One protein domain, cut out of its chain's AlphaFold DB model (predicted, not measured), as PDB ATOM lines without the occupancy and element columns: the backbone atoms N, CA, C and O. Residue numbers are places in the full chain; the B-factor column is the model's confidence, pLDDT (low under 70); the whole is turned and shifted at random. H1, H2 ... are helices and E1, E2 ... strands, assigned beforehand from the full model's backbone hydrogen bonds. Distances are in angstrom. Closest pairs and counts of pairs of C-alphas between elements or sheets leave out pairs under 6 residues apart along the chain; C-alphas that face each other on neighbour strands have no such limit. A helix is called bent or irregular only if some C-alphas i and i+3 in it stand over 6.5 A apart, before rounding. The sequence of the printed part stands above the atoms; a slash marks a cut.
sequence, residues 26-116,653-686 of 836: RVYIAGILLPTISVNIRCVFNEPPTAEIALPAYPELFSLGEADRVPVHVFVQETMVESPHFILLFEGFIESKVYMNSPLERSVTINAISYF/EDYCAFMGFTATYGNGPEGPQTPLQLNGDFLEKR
ATOM      1  N   ARG A  26       5.321   9.112  15.456       90.12
ATOM      2  CA  ARG A  26       4.042   8.447  15.207       90.12
ATOM      3  C   ARG A  26       2.918   9.368  15.648       90.12
ATOM      4  O   ARG A  26       2.820   9.708  16.827       90.12
ATOM      5  N   VAL A  27       2.054   9.729  14.708       91.81
ATOM      6  CA  VAL A  27       0.856  10.521  14.983       91.81
ATOM      7  C   VAL A  27      -0.374   9.652  14.781       91.81
ATOM      8  O   VAL A  27      -0.619   9.154  13.681       91.81
ATOM      9  N   TYR A  28      -1.161   9.502  15.842       91.75
ATOM     10  CA  TYR A  28      -2.440   8.808  15.809       91.75
ATOM     11  C   TYR A  28      -3.578   9.812  15.883       91.75
ATOM     12  O   TYR A  28      -3.671  10.565  16.852       91.75
ATOM     13  N   ILE A  29      -4.479   9.775  14.907       89.69
ATOM     14  CA  ILE A  29      -5.722  10.550  14.919       89.69
ATOM     15  C   ILE A  29      -6.890   9.573  14.916       89.69
ATOM     16  O   ILE A  29      -6.941   8.675  14.079       89.69
ATOM     17  N   ALA A  30      -7.794   9.701  15.890       86.44
ATOM     18  CA  ALA A  30      -8.847   8.712  16.154       86.44
ATOM     19  C   ALA A  30      -8.306   7.272  16.318       86.44
ATOM     20  O   ALA A  30      -8.979   6.299  15.984       86.44
ATOM     21  N   GLY A  31      -7.063   7.133  16.793       85.00
ATOM     22  CA  GLY A  31      -6.372   5.846  16.910       85.00
ATOM     23  C   GLY A  31      -5.752   5.318  15.615       85.00
ATOM     24  O   GLY A  31      -5.123   4.271  15.652       85.00
ATOM     25  N   ILE A  32      -5.867   6.007  14.480       87.56
ATOM     26  CA  ILE A  32      -5.281   5.580  13.201       87.56
ATOM     27  C   ILE A  32      -3.942   6.286  12.993       87.56
ATOM     28  O   ILE A  32      -3.868   7.509  13.108       87.56
ATOM     29  N   LEU A  33      -2.892   5.526  12.673       89.44
ATOM     30  CA  LEU A  33      -1.580   6.071  12.327       89.44
ATOM     31  C   LEU A  33      -1.658   6.821  10.992       89.44
ATOM     32  O   LEU A  33      -2.039   6.238   9.973       89.44
ATOM     33  N   LEU A  34      -1.260   8.094  10.980       87.75
ATOM     34  CA  LEU A  34      -1.258   8.929   9.778       87.75
ATOM     35  C   LEU A  34       0.160   9.306   9.327       87.75
ATOM     36  O   LEU A  34       1.049   9.472  10.162       87.75
ATOM     37  N   PRO A  35       0.387   9.483   8.009       86.12
ATOM     38  CA  PRO A  35       1.638  10.034   7.506       86.12
ATOM     39  C   PRO A  35       1.735  11.521   7.865       86.12
ATOM     40  O   PRO A  35       0.818  12.292   7.585       86.12
ATOM     41  N   THR A  36       2.854  11.937   8.450       87.56
ATOM     42  CA  THR A  36       3.047  13.304   8.953       87.56
ATOM     43  C   THR A  36       4.236  13.981   8.280       87.56
ATOM     44  O   THR A  36       5.280  13.362   8.092       87.56
ATOM     45  N   ILE A  37       4.069  15.252   7.905       89.00
ATOM     46  CA  ILE A  37       5.109  16.096   7.295       89.00
ATOM     47  C   ILE A  37       5.943  16.760   8.395       89.00
ATOM     48  O   ILE A  37       7.174  16.692   8.388       89.00
ATOM     49  N   SER A  38       5.259  17.387   9.352       90.25
ATOM     50  CA  SER A  38       5.876  18.029  10.506       90.25
ATOM     51  C   SER A  38       4.930  18.050  11.698       90.25
ATOM     52  O   SER A  38       3.709  18.071  11.540       90.25
ATOM     53  N   VAL A  39       5.512  18.085  12.890       93.00
ATOM     54  CA  VAL A  39       4.815  18.269  14.159       93.00
ATOM     55  C   VAL A  39       5.493  19.396  14.921       93.00
ATOM     56  O   VAL A  39       6.712  19.388  15.086       93.00
ATOM     57  N   ASN A  40       4.704  20.347  15.399       94.69
ATOM     58  CA  ASN A  40       5.135  21.355  16.350       94.69
ATOM     59  C   ASN A  40       4.317  21.200  17.633       94.69
ATOM     60  O   ASN A  40       3.095  21.214  17.574       94.69
ATOM     61  N   ILE A  41       4.965  21.019  18.779       94.44
ATOM     62  CA  ILE A  41       4.295  20.919  20.079       94.44
ATOM     63  C   ILE A  41       4.771  22.065  20.948       94.44
ATOM     64  O   ILE A  41       5.969  22.208  21.191       94.44
ATOM     65  N   ARG A  42       3.821  22.850  21.452       94.81
ATOM     66  CA  ARG A  42       4.071  24.018  22.284       94.81
ATOM     67  C   ARG A  42       3.493  23.787  23.673       94.81
ATOM     68  O   ARG A  42       2.289  23.652  23.858       94.81
ATOM     69  N   CYS A  43       4.377  23.784  24.661       92.69
ATOM     70  CA  CYS A  43       4.045  23.651  26.072       92.69
ATOM     71  C   CYS A  43       4.334  24.985  26.747       92.69
ATOM     72  O   CYS A  43       5.484  25.423  26.750       92.69
ATOM     73  N   VAL A  44       3.321  25.630  27.316       91.00
ATOM     74  CA  VAL A  44       3.487  26.910  28.010       91.00
ATOM     75  C   VAL A  44       3.015  26.785  29.443       91.00
ATOM     76  O   VAL A  44       2.030  26.127  29.752       91.00
ATOM     77  N   PHE A  45       3.760  27.416  30.333       84.75
ATOM     78  CA  PHE A  45       3.419  27.526  31.732       84.75
ATOM     79  C   PHE A  45       2.028  28.172  31.906       84.75
ATOM     80  O   PHE A  45       1.755  29.215  31.316       84.75
ATOM     81  N   ASN A  46       1.167  27.546  32.721       81.38
ATOM     82  CA  ASN A  46      -0.241  27.906  32.967       81.38
ATOM     83  C   ASN A  46      -1.191  27.856  31.748       81.38
ATOM     84  O   ASN A  46      -2.351  28.258  31.854       81.38
ATOM     85  N   GLU A  47      -0.759  27.309  30.611       86.31
ATOM     86  CA  GLU A  47      -1.616  27.098  29.441       86.31
ATOM     87  C   GLU A  47      -1.637  25.606  29.060       86.31
ATOM     88  O   GLU A  47      -0.607  24.934  29.145       86.31
ATOM     89  N   PRO A  48      -2.788  25.057  28.626       88.81
ATOM     90  CA  PRO A  48      -2.848  23.726  28.058       88.81
ATOM     91  C   PRO A  48      -1.879  23.609  26.880       88.81
ATOM     92  O   PRO A  48      -1.837  24.504  26.032       88.81
ATOM     93  N   PRO A  49      -1.124  22.507  26.802       92.62
ATOM     94  CA  PRO A  49      -0.281  22.221  25.657       92.62
ATOM     95  C   PRO A  49      -1.085  22.239  24.360       92.62
ATOM     96  O   PRO A  49      -2.238  21.793  24.328       92.62
ATOM     97  N   THR A  50      -0.451  22.694  23.285       94.94
ATOM     98  CA  THR A  50      -1.008  22.659  21.931       94.94
ATOM     99  C   THR A  50      -0.062  21.943  20.978       94.94
ATOM    100  O   THR A  50       1.152  21.892  21.195       94.94
ATOM    101  N   ALA A  51      -0.621  21.376  19.914       95.44
ATOM    102  CA  ALA A  51       0.128  20.740  18.847       95.44
ATOM    103  C   ALA A  51      -0.382  21.197  17.479       95.44
ATOM    104  O   ALA A  51      -1.582  21.256  17.238       95.44
ATOM    105  N   GLU A  52       0.540  21.470  16.571       95.56
ATOM    106  CA  GLU A  52       0.292  21.750  15.165       95.56
ATOM    107  C   GLU A  52       0.887  20.605  14.344       95.56
ATOM    108  O   GLU A  52       2.091  20.340  14.383       95.56
ATOM    109  N   ILE A  53       0.039  19.886  13.616       94.56
ATOM    110  CA  ILE A  53       0.415  18.683  12.877       94.56
ATOM    111  C   ILE A  53       0.109  18.904  11.401       94.56
ATOM    112  O   ILE A  53      -1.051  19.013  11.007       94.56
ATOM    113  N   ALA A  54       1.145  18.919  10.568       92.00
ATOM    114  CA  ALA A  54       1.004  19.025   9.124       92.00
ATOM    115  C   ALA A  54       0.912  17.634   8.490       92.00
ATOM    116  O   ALA A  54       1.821  16.807   8.613       92.00
ATOM    117  N   LEU A  55      -0.181  17.386   7.773       91.00
ATOM    118  CA  LEU A  55      -0.449  16.147   7.053       91.00
ATOM    119  C   LEU A  55      -0.469  16.392   5.537       91.00
ATOM    120  O   LEU A  55      -0.833  17.487   5.084       91.00
ATOM    121  N   PRO A  56      -0.150  15.373   4.719       89.06
ATOM    122  CA  PRO A  56      -0.414  15.413   3.287       89.06
ATOM    123  C   PRO A  56      -1.897  15.672   3.020       89.06
ATOM    124  O   PRO A  56      -2.771  15.080   3.655       89.06
ATOM    125  N   ALA A  57      -2.193  16.555   2.068       86.56
ATOM    126  CA  ALA A  57      -3.575  16.908   1.773       86.56
ATOM    127  C   ALA A  57      -4.374  15.700   1.253       86.56
ATOM    128  O   ALA A  57      -4.052  15.133   0.206       86.56
ATOM    129  N   TYR A  58      -5.458  15.358   1.952       83.75
ATOM    130  CA  TYR A  58      -6.402  14.318   1.549       83.75
ATOM    131  C   TYR A  58      -7.848  14.779   1.812       83.75
ATOM    132  O   TYR A  58      -8.108  15.316   2.890       83.75
ATOM    133  N   PRO A  59      -8.802  14.603   0.871       81.56
ATOM    134  CA  PRO A  59     -10.148  15.176   0.988       81.56
ATOM    135  C   PRO A  59     -10.919  14.758   2.244       81.56
ATOM    136  O   PRO A  59     -11.633  15.576   2.814       81.56
ATOM    137  N   GLU A  60     -10.760  13.517   2.713       78.25
ATOM    138  CA  GLU A  60     -11.485  13.021   3.896       78.25
ATOM    139  C   GLU A  60     -11.029  13.696   5.198       78.25
ATOM    140  O   GLU A  60     -11.823  13.831   6.127       78.25
ATOM    141  N   LEU A  61      -9.792  14.212   5.249       77.69
ATOM    142  CA  LEU A  61      -9.317  15.007   6.387       77.69
ATOM    143  C   LEU A  61     -10.075  16.333   6.503       77.69
ATOM    144  O   LEU A  61     -10.144  16.915   7.584       77.69
ATOM    145  N   PHE A  62     -10.677  16.809   5.410       77.00
ATOM    146  CA  PHE A  62     -11.426  18.055   5.420       77.00
ATOM    147  C   PHE A  62     -12.757  17.940   6.157       77.00
ATOM    148  O   PHE A  62     -13.232  18.955   6.631       77.00
ATOM    149  N   SER A  63     -13.350  16.757   6.321       75.94
ATOM    150  CA  SER A  63     -14.591  16.588   7.103       75.94
ATOM    151  C   SER A  63     -14.334  16.213   8.566       75.94
ATOM    152  O   SER A  63     -15.269  16.057   9.349       75.94
ATOM    153  N   LEU A  64     -13.067  16.065   8.953       78.00
ATOM    154  CA  LEU A  64     -12.690  15.672  10.301       78.00
ATOM    155  C   LEU A  64     -12.983  16.802  11.308       78.00
ATOM    156  O   LEU A  64     -12.714  17.975  11.028       78.00
ATOM    157  N   GLY A  65     -13.531  16.441  12.474       71.62
ATOM    158  CA  GLY A  65     -13.700  17.335  13.630       71.62
ATOM    159  C   GLY A  65     -14.895  18.300  13.605       71.62
ATOM    160  O   GLY A  65     -15.012  19.112  14.510       71.62
ATOM    161  N   GLU A  66     -15.799  18.247  12.618       68.94
ATOM    162  CA  GLU A  66     -16.908  19.228  12.515       68.94
ATOM    163  C   GLU A  66     -18.025  19.059  13.556       68.94
ATOM    164  O   GLU A  66     -18.785  19.995  13.792       68.94
ATOM    165  N   ALA A  67     -18.140  17.884  14.175       67.81
ATOM    166  CA  ALA A  67     -19.190  17.582  15.151       67.81
ATOM    167  C   ALA A  67     -18.691  16.747  16.343       67.81
ATOM    168  O   ALA A  67     -19.503  16.264  17.129       67.81
ATOM    169  N   ASP A  68     -17.377  16.527  16.453       72.25
ATOM    170  CA  ASP A  68     -16.796  15.656  17.475       72.25
ATOM    171  C   ASP A  68     -15.381  16.102  17.870       72.25
ATOM    172  O   ASP A  68     -14.593  16.543  17.029       72.25
ATOM    173  N   ARG A  69     -15.050  15.925  19.155       78.25
ATOM    174  CA  ARG A  69     -13.703  16.101  19.711       78.25
ATOM    175  C   ARG A  69     -12.883  14.843  19.409       78.25
ATOM    176  O   ARG A  69     -12.804  13.907  20.212       78.25
ATOM    177  N   VAL A  70     -12.271  14.834  18.226       87.00
ATOM    178  CA  VAL A  70     -11.433  13.727  17.745       87.00
ATOM    179  C   VAL A  70     -10.103  13.694  18.514       87.00
ATOM    180  O   VAL A  70      -9.411  14.715  18.540       87.00
ATOM    181  N   PRO A  71      -9.713  12.555  19.117       89.75
ATOM    182  CA  PRO A  71      -8.477  12.452  19.884       89.75
ATOM    183  C   PRO A  71      -7.237  12.339  18.988       89.75
ATOM    184  O   PRO A  71      -7.256  11.675  17.944       89.75
ATOM    185  N   VAL A  72      -6.148  12.950  19.443       91.44
ATOM    186  CA  VAL A  72      -4.838  13.023  18.794       91.44
ATOM    187  C   VAL A  72      -3.763  12.617  19.795       91.44
ATOM    188  O   VAL A  72      -3.751  13.101  20.924       91.44
ATOM    189  N   HIS A  73      -2.835  11.764  19.364       93.06
ATOM    190  CA  HIS A  73      -1.681  11.347  20.159       93.06
ATOM    191  C   HIS A  73      -0.410  11.446  19.318       93.06
ATOM    192  O   HIS A  73      -0.387  10.983  18.175       93.06
ATOM    193  N   VAL A  74       0.647  12.016  19.892       92.94
ATOM    194  CA  VAL A  74       1.964  12.123  19.260       92.94
ATOM    195  C   VAL A  74       2.991  11.386  20.105       92.94
ATOM    196  O   VAL A  74       3.224  11.738  21.264       92.94
ATOM    197  N   PHE A  75       3.645  10.403  19.493       91.94
ATOM    198  CA  PHE A  75       4.752   9.665  20.087       91.94
ATOM    199  C   PHE A  75       6.034   9.889  19.300       91.94
ATOM    200  O   PHE A  75       6.022   9.892  18.068       91.94
ATOM    201  N   VAL A  76       7.155  10.014  20.003       89.25
ATOM    202  CA  VAL A  76       8.476  10.195  19.389       89.25
ATOM    203  C   VAL A  76       9.416   9.109  19.883       89.25
ATOM    204  O   VAL A  76       9.397   8.754  21.059       89.25
ATOM    205  N   GLN A  77      10.231   8.566  18.986       84.81
ATOM    206  CA  GLN A  77      11.238   7.575  19.337       84.81
ATOM    207  C   GLN A  77      12.406   8.232  20.077       84.81
ATOM    208  O   GLN A  77      13.054   9.134  19.553       84.81
ATOM    209  N   GLU A  78      12.732   7.751  21.271       76.00
ATOM    210  CA  GLU A  78      13.941   8.165  21.976       76.00
ATOM    211  C   GLU A  78      15.171   7.460  21.375       76.00
ATOM    212  O   GLU A  78      15.385   6.277  21.602       76.00
ATOM    213  N   THR A  79      16.008   8.157  20.605       66.88
ATOM    214  CA  THR A  79      17.156   7.527  19.915       66.88
ATOM    215  C   THR A  79      18.497   7.677  20.637       66.88
ATOM    216  O   THR A  79      19.457   6.990  20.296       66.88
ATOM    217  N   MET A  80      18.580   8.552  21.645       65.06
ATOM    218  CA  MET A  80      19.835   8.898  22.333       65.06
ATOM    219  C   MET A  80      20.143   8.024  23.557       65.06
ATOM    220  O   MET A  80      21.216   8.155  24.151       65.06
ATOM    221  N   VAL A  81      19.238   7.116  23.934       63.53
ATOM    222  CA  VAL A  81      19.388   6.248  25.111       63.53
ATOM    223  C   VAL A  81      19.402   4.769  24.710       63.53
ATOM    224  O   VAL A  81      19.000   4.401  23.614       63.53
ATOM    225  N   GLU A  82      19.946   3.919  25.588       58.06
ATOM    226  CA  GLU A  82      20.276   2.498  25.357       58.06
ATOM    227  C   GLU A  82      19.108   1.622  24.873       58.06
ATOM    228  O   GLU A  82      19.352   0.557  24.310       58.06
ATOM    229  N   SER A  83      17.865   2.077  25.046       56.38
ATOM    230  CA  SER A  83      16.645   1.397  24.613       56.38
ATOM    231  C   SER A  83      15.708   2.384  23.899       56.38
ATOM    232  O   SER A  83      15.139   3.254  24.568       56.38
ATOM    233  N   PRO A  84      15.514   2.275  22.572       66.44
ATOM    234  CA  PRO A  84      14.629   3.177  21.854       66.44
ATOM    235  C   PRO A  84      13.165   2.822  22.110       66.44
ATOM    236  O   PRO A  84      12.610   1.922  21.480       66.44
ATOM    237  N   HIS A  85      12.541   3.543  23.038       77.19
ATOM    238  CA  HIS A  85      11.102   3.494  23.275       77.19
ATOM    239  C   HIS A  85      10.416   4.691  22.621       77.19
ATOM    240  O   HIS A  85      11.008   5.761  22.466       77.19
ATOM    241  N   PHE A  86       9.155   4.509  22.238       86.12
ATOM    242  CA  PHE A  86       8.299   5.620  21.842       86.12
ATOM    243  C   PHE A  86       7.750   6.275  23.102       86.12
ATOM    244  O   PHE A  86       7.056   5.620  23.873       86.12
ATOM    245  N   ILE A  87       8.071   7.546  23.313       87.06
ATOM    246  CA  ILE A  87       7.592   8.332  24.453       87.06
ATOM    247  C   ILE A  87       6.430   9.225  24.027       87.06
ATOM    248  O   ILE A  87       6.402   9.716  22.893       87.06
ATOM    249  N   LEU A  88       5.470   9.433  24.926       90.44
ATOM    250  CA  LEU A  88       4.362  10.355  24.695       90.44
ATOM    251  C   LEU A  88       4.860  11.805  24.771       90.44
ATOM    252  O   LEU A  88       5.399  12.226  25.794       90.44
ATOM    253  N   LEU A  89       4.654  12.566  23.693       90.75
ATOM    254  CA  LEU A  89       5.020  13.985  23.632       90.75
ATOM    255  C   LEU A  89       3.797  14.909  23.687       90.75
ATOM    256  O   LEU A  89       3.908  16.036  24.165       90.75
ATOM    257  N   PHE A  90       2.644  14.446  23.194       93.12
ATOM    258  CA  PHE A  90       1.391  15.197  23.237       93.12
ATOM    259  C   PHE A  90       0.165  14.279  23.159       93.12
ATOM    260  O   PHE A  90       0.150  13.308  22.400       93.12
ATOM    261  N   GLU A  91      -0.890  14.650  23.880       92.12
ATOM    262  CA  GLU A  91      -2.233  14.081  23.775       92.12
ATOM    263  C   GLU A  91      -3.284  15.198  23.853       92.12
ATOM    264  O   GLU A  91      -3.133  16.147  24.628       92.12
ATOM    265  N   GLY A  92      -4.347  15.102  23.056       92.06
ATOM    266  CA  GLY A  92      -5.351  16.161  22.995       92.06
ATOM    267  C   GLY A  92      -6.479  15.923  22.000       92.06
ATOM    268  O   GLY A  92      -6.590  14.858  21.397       92.06
ATOM    269  N   PHE A  93      -7.322  16.935  21.820       90.75
ATOM    270  CA  PHE A  93      -8.391  16.966  20.827       90.75
ATOM    271  C   PHE A  93      -8.051  17.900  19.675       90.75
ATOM    272  O   PHE A  93      -7.366  18.900  19.869       90.75
ATOM    273  N   ILE A  94      -8.572  17.600  18.485       90.88
ATOM    274  CA  ILE A  94      -8.547  18.545  17.364       90.88
ATOM    275  C   ILE A  94      -9.379  19.779  17.728       90.88
ATOM    276  O   ILE A  94     -10.554  19.656  18.063       90.88
ATOM    277  N   GLU A  95      -8.768  20.953  17.618       89.75
ATOM    278  CA  GLU A  95      -9.401  22.260  17.808       89.75
ATOM    279  C   GLU A  95      -9.773  22.879  16.458       89.75
ATOM    280  O   GLU A  95     -10.892  23.343  16.247       89.75
ATOM    281  N   SER A  96      -8.835  22.885  15.511       89.62
ATOM    282  CA  SER A  96      -9.053  23.486  14.198       89.62
ATOM    283  C   SER A  96      -8.232  22.809  13.107       89.62
ATOM    284  O   SER A  96      -7.318  22.026  13.364       89.62
ATOM    285  N   LYS A  97      -8.587  23.101  11.856       89.38
ATOM    286  CA  LYS A  97      -7.898  22.613  10.661       89.38
ATOM    287  C   LYS A  97      -7.673  23.758   9.683       89.38
ATOM    288  O   LYS A  97      -8.540  24.613   9.511       89.38
ATOM    289  N   VAL A  98      -6.533  23.746   9.010       90.69
ATOM    290  CA  VAL A  98      -6.147  24.738   8.007       90.69
ATOM    291  C   VAL A  98      -5.705  24.003   6.751       90.69
ATOM    292  O   VAL A  98      -4.805  23.172   6.788       90.69
ATOM    293  N   TYR A  99      -6.343  24.301   5.622       91.75
ATOM    294  CA  TYR A  99      -5.908  23.798   4.322       91.75
ATOM    295  C   TYR A  99      -5.032  24.840   3.633       91.75
ATOM    296  O   TYR A  99      -5.459  25.979   3.433       91.75
ATOM    297  N   MET A 100      -3.835  24.433   3.225       89.38
ATOM    298  CA  MET A 100      -2.929  25.257   2.437       89.38
ATOM    299  C   MET A 100      -2.721  24.633   1.058       89.38
ATOM    300  O   MET A 100      -2.393  23.456   0.917       89.38
ATOM    301  N   ASN A 101      -2.871  25.458   0.023       91.88
ATOM    302  CA  ASN A 101      -2.541  25.104  -1.352       91.88
ATOM    303  C   ASN A 101      -1.642  26.189  -1.935       91.88
ATOM    304  O   ASN A 101      -2.089  27.306  -2.194       91.88
ATOM    305  N   SER A 102      -0.380  25.841  -2.151       90.50
ATOM    306  CA  SER A 102       0.572  26.643  -2.905       90.50
ATOM    307  C   SER A 102       0.922  25.925  -4.217       90.50
ATOM    308  O   SER A 102       0.681  24.725  -4.354       90.50
ATOM    309  N   PRO A 103       1.519  26.612  -5.207       90.88
ATOM    310  CA  PRO A 103       1.975  25.959  -6.436       90.88
ATOM    311  C   PRO A 103       2.984  24.819  -6.221       90.88
ATOM    312  O   PRO A 103       3.158  24.000  -7.119       90.88
ATOM    313  N   LEU A 104       3.658  24.779  -5.064       87.12
ATOM    314  CA  LEU A 104       4.711  23.812  -4.742       87.12
ATOM    315  C   LEU A 104       4.273  22.753  -3.724       87.12
ATOM    316  O   LEU A 104       4.886  21.691  -3.663       87.12
ATOM    317  N   GLU A 105       3.231  23.020  -2.938       85.00
ATOM    318  CA  GLU A 105       2.864  22.180  -1.800       85.00
ATOM    319  C   GLU A 105       1.365  22.242  -1.506       85.00
ATOM    320  O   GLU A 105       0.733  23.299  -1.596       85.00
ATOM    321  N   ARG A 106       0.810  21.096  -1.107       89.38
ATOM    322  CA  ARG A 106      -0.536  20.982  -0.550       89.38
ATOM    323  C   ARG A 106      -0.465  20.261   0.780       89.38
ATOM    324  O   ARG A 106       0.000  19.122   0.828       89.38
ATOM    325  N   SER A 107      -0.997  20.883   1.817       90.12
ATOM    326  CA  SER A 107      -1.020  20.307   3.155       90.12
ATOM    327  C   SER A 107      -2.315  20.652   3.880       90.12
ATOM    328  O   SER A 107      -3.000  21.632   3.574       90.12
ATOM    329  N   VAL A 108      -2.676  19.781   4.816       91.50
ATOM    330  CA  VAL A 108      -3.724  20.029   5.803       91.50
ATOM    331  C   VAL A 108      -3.038  20.063   7.157       91.50
ATOM    332  O   VAL A 108      -2.463  19.065   7.583       91.50
ATOM    333  N   THR A 109      -3.097  21.208   7.819       92.62
ATOM    334  CA  THR A 109      -2.593  21.386   9.176       92.62
ATOM    335  C   THR A 109      -3.733  21.198  10.161       92.62
ATOM    336  O   THR A 109      -4.787  21.816  10.017       92.62
ATOM    337  N   ILE A 110      -3.531  20.341  11.152       92.81
ATOM    338  CA  ILE A 110      -4.454  20.103  12.256       92.81
ATOM    339  C   ILE A 110      -3.857  20.742  13.503       92.81
ATOM    340  O   ILE A 110      -2.745  20.398  13.899       92.81
ATOM    341  N   ASN A 111      -4.613  21.641  14.123       94.38
ATOM    342  CA  ASN A 111      -4.292  22.200  15.426       94.38
ATOM    343  C   ASN A 111      -5.045  21.402  16.484       94.38
ATOM    344  O   ASN A 111      -6.258  21.205  16.374       94.38
ATOM    345  N   ALA A 112      -4.323  20.940  17.492       93.31
ATOM    346  CA  ALA A 112      -4.854  20.190  18.607       93.31
ATOM    347  C   ALA A 112      -4.503  20.871  19.931       93.31
ATOM    348  O   ALA A 112      -3.439  21.474  20.078       93.31
ATOM    349  N   ILE A 113      -5.388  20.723  20.910       93.19
ATOM    350  CA  ILE A 113      -5.236  21.237  22.269       93.19
ATOM    351  C   ILE A 113      -5.386  20.093  23.269       93.19
ATOM    352  O   ILE A 113      -6.120  19.138  23.022       93.19
ATOM    353  N   SER A 114      -4.658  20.155  24.381       91.69
ATOM    354  CA  SER A 114      -4.671  19.112  25.411       91.69
ATOM    355  C   SER A 114      -6.082  18.763  25.900       91.69
ATOM    356  O   SER A 114      -6.981  19.602  25.914       91.69
ATOM    357  N   TYR A 115      -6.267  17.531  26.382       88.06
ATOM    358  CA  TYR A 115      -7.536  17.057  26.943       88.06
ATOM    359  C   TYR A 115      -8.095  17.934  28.072       88.06
ATOM    360  O   TYR A 115      -9.310  17.973  28.262       88.06
ATOM    361  N   PHE A 116      -7.245  18.683  28.778       82.50
ATOM    362  CA  PHE A 116      -7.682  19.626  29.808       82.50
ATOM    363  C   PHE A 116      -8.461  20.838  29.284       82.50
ATOM    364  O   PHE A 116      -9.092  21.537  30.075       82.50
ATOM    365  N   GLU A 653       3.691   1.675  25.089       84.44
ATOM    366  CA  GLU A 653       3.103   0.456  25.643       84.44
ATOM    367  C   GLU A 653       2.378   0.743  26.957       84.44
ATOM    368  O   GLU A 653       1.241   0.306  27.153       84.44
ATOM    369  N   ASP A 654       3.016   1.517  27.832       82.19
ATOM    370  CA  ASP A 654       2.439   1.829  29.129       82.19
ATOM    371  C   ASP A 654       1.222   2.774  28.977       82.19
ATOM    372  O   ASP A 654       0.216   2.608  29.675       82.19
ATOM    373  N   TYR A 655       1.251   3.716  28.024       87.00
ATOM    374  CA  TYR A 655       0.103   4.576  27.709       87.00
ATOM    375  C   TYR A 655      -1.085   3.769  27.188       87.00
ATOM    376  O   TYR A 655      -2.222   3.986  27.607       87.00
ATOM    377  N   CYS A 656      -0.829   2.815  26.287       86.56
ATOM    378  CA  CYS A 656      -1.871   1.926  25.785       86.56
ATOM    379  C   CYS A 656      -2.489   1.118  26.930       86.56
ATOM    380  O   CYS A 656      -3.710   1.018  27.002       86.56
ATOM    381  N   ALA A 657      -1.681   0.609  27.864       85.56
ATOM    382  CA  ALA A 657      -2.189  -0.080  29.047       85.56
ATOM    383  C   ALA A 657      -3.036   0.846  29.943       85.56
ATOM    384  O   ALA A 657      -4.124   0.458  30.369       85.56
ATOM    385  N   PHE A 658      -2.584   2.083  30.176       84.94
ATOM    386  CA  PHE A 658      -3.318   3.079  30.961       84.94
ATOM    387  C   PHE A 658      -4.674   3.425  30.332       84.94
ATOM    388  O   PHE A 658      -5.688   3.417  31.020       84.94
ATOM    389  N   MET A 659      -4.727   3.667  29.022       84.50
ATOM    390  CA  MET A 659      -5.976   4.008  28.328       84.50
ATOM    391  C   MET A 659      -6.842   2.786  27.971       84.50
ATOM    392  O   MET A 659      -7.971   2.950  27.508       84.50
ATOM    393  N   GLY A 660      -6.341   1.561  28.170       84.75
ATOM    394  CA  GLY A 660      -7.019   0.328  27.752       84.75
ATOM    395  C   GLY A 660      -7.038   0.126  26.233       84.75
ATOM    396  O   GLY A 660      -7.980  -0.454  25.693       84.75
ATOM    397  N   PHE A 661      -6.027   0.633  25.524       88.19
ATOM    398  CA  PHE A 661      -5.892   0.484  24.081       88.19
ATOM    399  C   PHE A 661      -5.216  -0.830  23.695       88.19
ATOM    400  O   PHE A 661      -4.276  -1.303  24.330       88.19
ATOM    401  N   THR A 662      -5.662  -1.382  22.573       86.75
ATOM    402  CA  THR A 662      -5.055  -2.527  21.894       86.75
ATOM    403  C   THR A 662      -4.578  -2.096  20.514       86.75
ATOM    404  O   THR A 662      -5.275  -1.362  19.815       86.75
ATOM    405  N   ALA A 663      -3.382  -2.524  20.112       87.50
ATOM    406  CA  ALA A 663      -2.790  -2.129  18.838       87.50
ATOM    407  C   ALA A 663      -2.908  -3.240  17.785       87.50
ATOM    408  O   ALA A 663      -2.552  -4.393  18.031       87.50
ATOM    409  N   THR A 664      -3.357  -2.876  16.587       86.31
ATOM    410  CA  THR A 664      -3.294  -3.711  15.386       86.31
ATOM    411  C   THR A 664      -1.987  -3.431  14.655       86.31
ATOM    412  O   THR A 664      -1.719  -2.296  14.254       86.31
ATOM    413  N   TYR A 665      -1.187  -4.473  14.448       86.69
ATOM    414  CA  TYR A 665       0.124  -4.372  13.814       86.69
ATOM    415  C   TYR A 665       0.069  -4.702  12.323       86.69
ATOM    416  O   TYR A 665      -0.706  -5.554  11.885       86.69
ATOM    417  N   GLY A 666       0.925  -4.051  11.540       82.94
ATOM    418  CA  GLY A 666       1.088  -4.350  10.123       82.94
ATOM    419  C   GLY A 666       2.353  -3.747   9.524       82.94
ATOM    420  O   GLY A 666       3.228  -3.247  10.234       82.94
ATOM    421  N   ASN A 667       2.435  -3.796   8.193       79.44
ATOM    422  CA  ASN A 667       3.514  -3.178   7.426       79.44
ATOM    423  C   ASN A 667       3.341  -1.655   7.437       79.44
ATOM    424  O   ASN A 667       2.530  -1.118   6.684       79.44
ATOM    425  N   GLY A 668       4.097  -0.980   8.296       69.38
ATOM    426  CA  GLY A 668       4.131   0.476   8.389       69.38
ATOM    427  C   GLY A 668       5.514   1.054   8.080       69.38
ATOM    428  O   GLY A 668       6.400   0.319   7.634       69.38
ATOM    429  N   PRO A 669       5.715   2.364   8.319       67.44
ATOM    430  CA  PRO A 669       6.976   3.063   8.047       67.44
ATOM    431  C   PRO A 669       8.208   2.451   8.738       67.44
ATOM    432  O   PRO A 669       9.326   2.682   8.290       67.44
ATOM    433  N   GLU A 670       8.015   1.640   9.780       67.00
ATOM    434  CA  GLU A 670       9.087   1.004  10.555       67.00
ATOM    435  C   GLU A 670       9.223  -0.506  10.278       67.00
ATOM    436  O   GLU A 670      10.069  -1.179  10.863       67.00
ATOM    437  N   GLY A 671       8.403  -1.055   9.374       73.69
ATOM    438  CA  GLY A 671       8.407  -2.470   9.000       73.69
ATOM    439  C   GLY A 671       7.158  -3.246   9.452       73.69
ATOM    440  O   GLY A 671       6.133  -2.640   9.778       73.69
ATOM    441  N   PRO A 672       7.212  -4.595   9.455       64.75
ATOM    442  CA  PRO A 672       6.046  -5.489   9.564       64.75
ATOM    443  C   PRO A 672       5.384  -5.577  10.946       64.75
ATOM    444  O   PRO A 672       4.439  -6.343  11.121       64.75
ATOM    445  N   GLN A 673       5.879  -4.827  11.930       77.56
ATOM    446  CA  GLN A 673       5.358  -4.774  13.299       77.56
ATOM    447  C   GLN A 673       5.061  -3.328  13.720       77.56
ATOM    448  O   GLN A 673       5.208  -2.967  14.883       77.56
ATOM    449  N   THR A 674       4.657  -2.475  12.776       81.69
ATOM    450  CA  THR A 674       4.252  -1.108  13.120       81.69
ATOM    451  C   THR A 674       2.808  -1.126  13.635       81.69
ATOM    452  O   THR A 674       1.949  -1.687  12.949       81.69
ATOM    453  N   PRO A 675       2.498  -0.531  14.801       85.94
ATOM    454  CA  PRO A 675       1.123  -0.390  15.274       85.94
ATOM    455  C   PRO A 675       0.375   0.633  14.409       85.94
ATOM    456  O   PRO A 675       0.584   1.839  14.531       85.94
ATOM    457  N   LEU A 676      -0.477   0.146  13.504       85.12
ATOM    458  CA  LEU A 676      -1.196   0.960  12.518       85.12
ATOM    459  C   LEU A 676      -2.498   1.545  13.073       85.12
ATOM    460  O   LEU A 676      -2.895   2.639  12.679       85.12
ATOM    461  N   GLN A 677      -3.171   0.815  13.961       87.38
ATOM    462  CA  GLN A 677      -4.453   1.227  14.524       87.38
ATOM    463  C   GLN A 677      -4.535   0.872  16.006       87.38
ATOM    464  O   GLN A 677      -4.161  -0.228  16.399       87.38
ATOM    465  N   LEU A 678      -5.052   1.793  16.807       87.94
ATOM    466  CA  LEU A 678      -5.383   1.627  18.214       87.94
ATOM    467  C   LEU A 678      -6.896   1.425  18.335       87.94
ATOM    468  O   LEU A 678      -7.674   2.165  17.731       87.94
ATOM    469  N   ASN A 679      -7.309   0.434  19.118       85.81
ATOM    470  CA  ASN A 679      -8.706   0.142  19.424       85.81
ATOM    471  C   ASN A 679      -8.924   0.177  20.936       85.81
ATOM    472  O   ASN A 679      -8.048  -0.222  21.698       85.81
ATOM    473  N   GLY A 680     -10.103   0.612  21.363       82.25
ATOM    474  CA  GLY A 680     -10.515   0.644  22.764       82.25
ATOM    475  C   GLY A 680     -11.816   1.421  22.916       82.25
ATOM    476  O   GLY A 680     -12.156   2.224  22.044       82.25
ATOM    477  N   ASP A 681     -12.531   1.214  24.020       79.62
ATOM    478  CA  ASP A 681     -13.874   1.768  24.243       79.62
ATOM    479  C   ASP A 681     -13.947   3.283  24.012       79.62
ATOM    480  O   ASP A 681     -14.899   3.783  23.414       79.62
ATOM    481  N   PHE A 682     -12.913   4.014  24.438       81.19
ATOM    482  CA  PHE A 682     -12.793   5.457  24.233       81.19
ATOM    483  C   PHE A 682     -12.807   5.859  22.751       81.19
ATOM    484  O   PHE A 682     -13.486   6.813  22.374       81.19
ATOM    485  N   LEU A 683     -12.068   5.128  21.913       80.94
ATOM    486  CA  LEU A 683     -11.944   5.392  20.479       80.94
ATOM    487  C   LEU A 683     -13.166   4.874  19.710       80.94
ATOM    488  O   LEU A 683     -13.601   5.487  18.737       80.94
ATOM    489  N   GLU A 684     -13.753   3.758  20.145       73.88
ATOM    490  CA  GLU A 684     -14.892   3.134  19.467       73.88
ATOM    491  C   GLU A 684     -16.212   3.871  19.695       73.88
ATOM    492  O   GLU A 684     -16.976   4.049  18.742       73.88
ATOM    493  N   LYS A 685     -16.456   4.368  20.916       67.94
ATOM    494  CA  LYS A 685     -17.631   5.199  21.241       67.94
ATOM    495  C   LYS A 685     -17.652   6.527  20.474       67.94
ATOM    496  O   LYS A 685     -18.707   7.142  20.363       67.94
ATOM    497  N   ARG A 686     -16.505   6.946  19.930       63.66
ATOM    498  CA  ARG A 686     -16.306   8.193  19.173       63.66
ATOM    499  C   ARG A 686     -16.166   7.973  17.666       63.66
ATOM    500  O   ARG A 686     -15.698   8.842  16.936       63.66
TER     501      ARG A 686
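What this domain is: This is residues 26 to 116 and 653 to 686 of the 836 residues of an uncharacterized protein of Desulfovibrio piger (UniProt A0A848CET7). One twisted sheet is folded on itself at the long, bent strand E6 into two leaves, E2 E1 E5 facing E7 E4 E3. A small hairpin, E8 and E9, packs through E9 on edge strand E2, on the side away from the second leaf, and three short helices lie round the outside. The printed part has 125 residues, with named elements in the order E1 E2 E3 E4 H1 E5 E6 E7 H2 E8 E9 H3. The large sheet runs E2 E1 E5 E6 E7 E4 E3, all antiparallel, and the class is mostly strand. The whole is compact, with a radius of gyration of the C-alphas of 14.9 A and spans of 42 by 34 by 32 A.

Where its parts are: E1, residues 26 to 29, begins at C-alpha 26 (4.042, 8.447, 15.207), and E2 is residues 32 to 34. E3, residues 38 to 44, is 19.8 A long, and E4, residues 47 to 56, is 28.7 A long. H1 is residues 59 to 63. E5, residues 71 to 77, is 20.3 A long. E6, residues 86 to 101, is 32.2 A long and bends by 91 degrees at residue 93, with C-alpha 93 at (-8.391, 16.966, 20.827). E7, residues 106 to 114, is 26.4 A long. After the cut come H2, residues 653 to 659, E8, residues 662 to 668, 16.6 A long, and E9, residues 671 to 679, 20.2 A long. H3, residues 681 to 684, ends at C-alpha 684 (-14.892, 3.134, 19.467).

How they stand to each other: In the folded sheet, one sheet bent back on itself, E6 is the hinge. In the hairpin E1 and E2, N 32 and O 29 are 2.9 A apart, within hydrogen-bond range; so are N 28 and O 73, 2.9 A, between E1 and E5. E5 E6 E7 form a meander, each strand the antiparallel neighbour of the one before, with N 72 and O 92 at 2.8 A and N 98 and O 109 at 2.8 A. N 53 and O 110, 2.8 A, pair E4 with E7, and N 42 and O 50, 2.8 A, pair E3 with E4. H1 is on the sheet at a height of 9.4 A, only just over E7, on which 3 of its C-alphas fall. E2 and E9 have 6 pairs of C-alphas within 8 A, the closest those of Ile 32 and Gln 677, 4.6 A. In the hairpin E8 and E9, N 664 and O 677 are 2.8 A apart. H2 only grazes the large sheet with residues 653 to 655, and H3 is only just not on it, with 4 pairs of C-alphas within 10 A. Every O i to N i+4 pair is within range in H2, 0 of 1 in H1, where 2 of 2 O i to N i+3 pairs are, and H3 is too short for such a pair.

The domain as a whole: The C-alphas farthest apart, of Pro 103 and Ala 657, are 44.2 A apart. Residues 117 to 652 are not printed, and C-alphas 116 and 653 are 22.4 A apart across this cut. Of the links that are printed whole, none is long. The mean pLDDT of the printed part is 84.7, and it is under 70 at residues 66 to 67, 79 to 84, 668 to 670, 672 and 685 to 686.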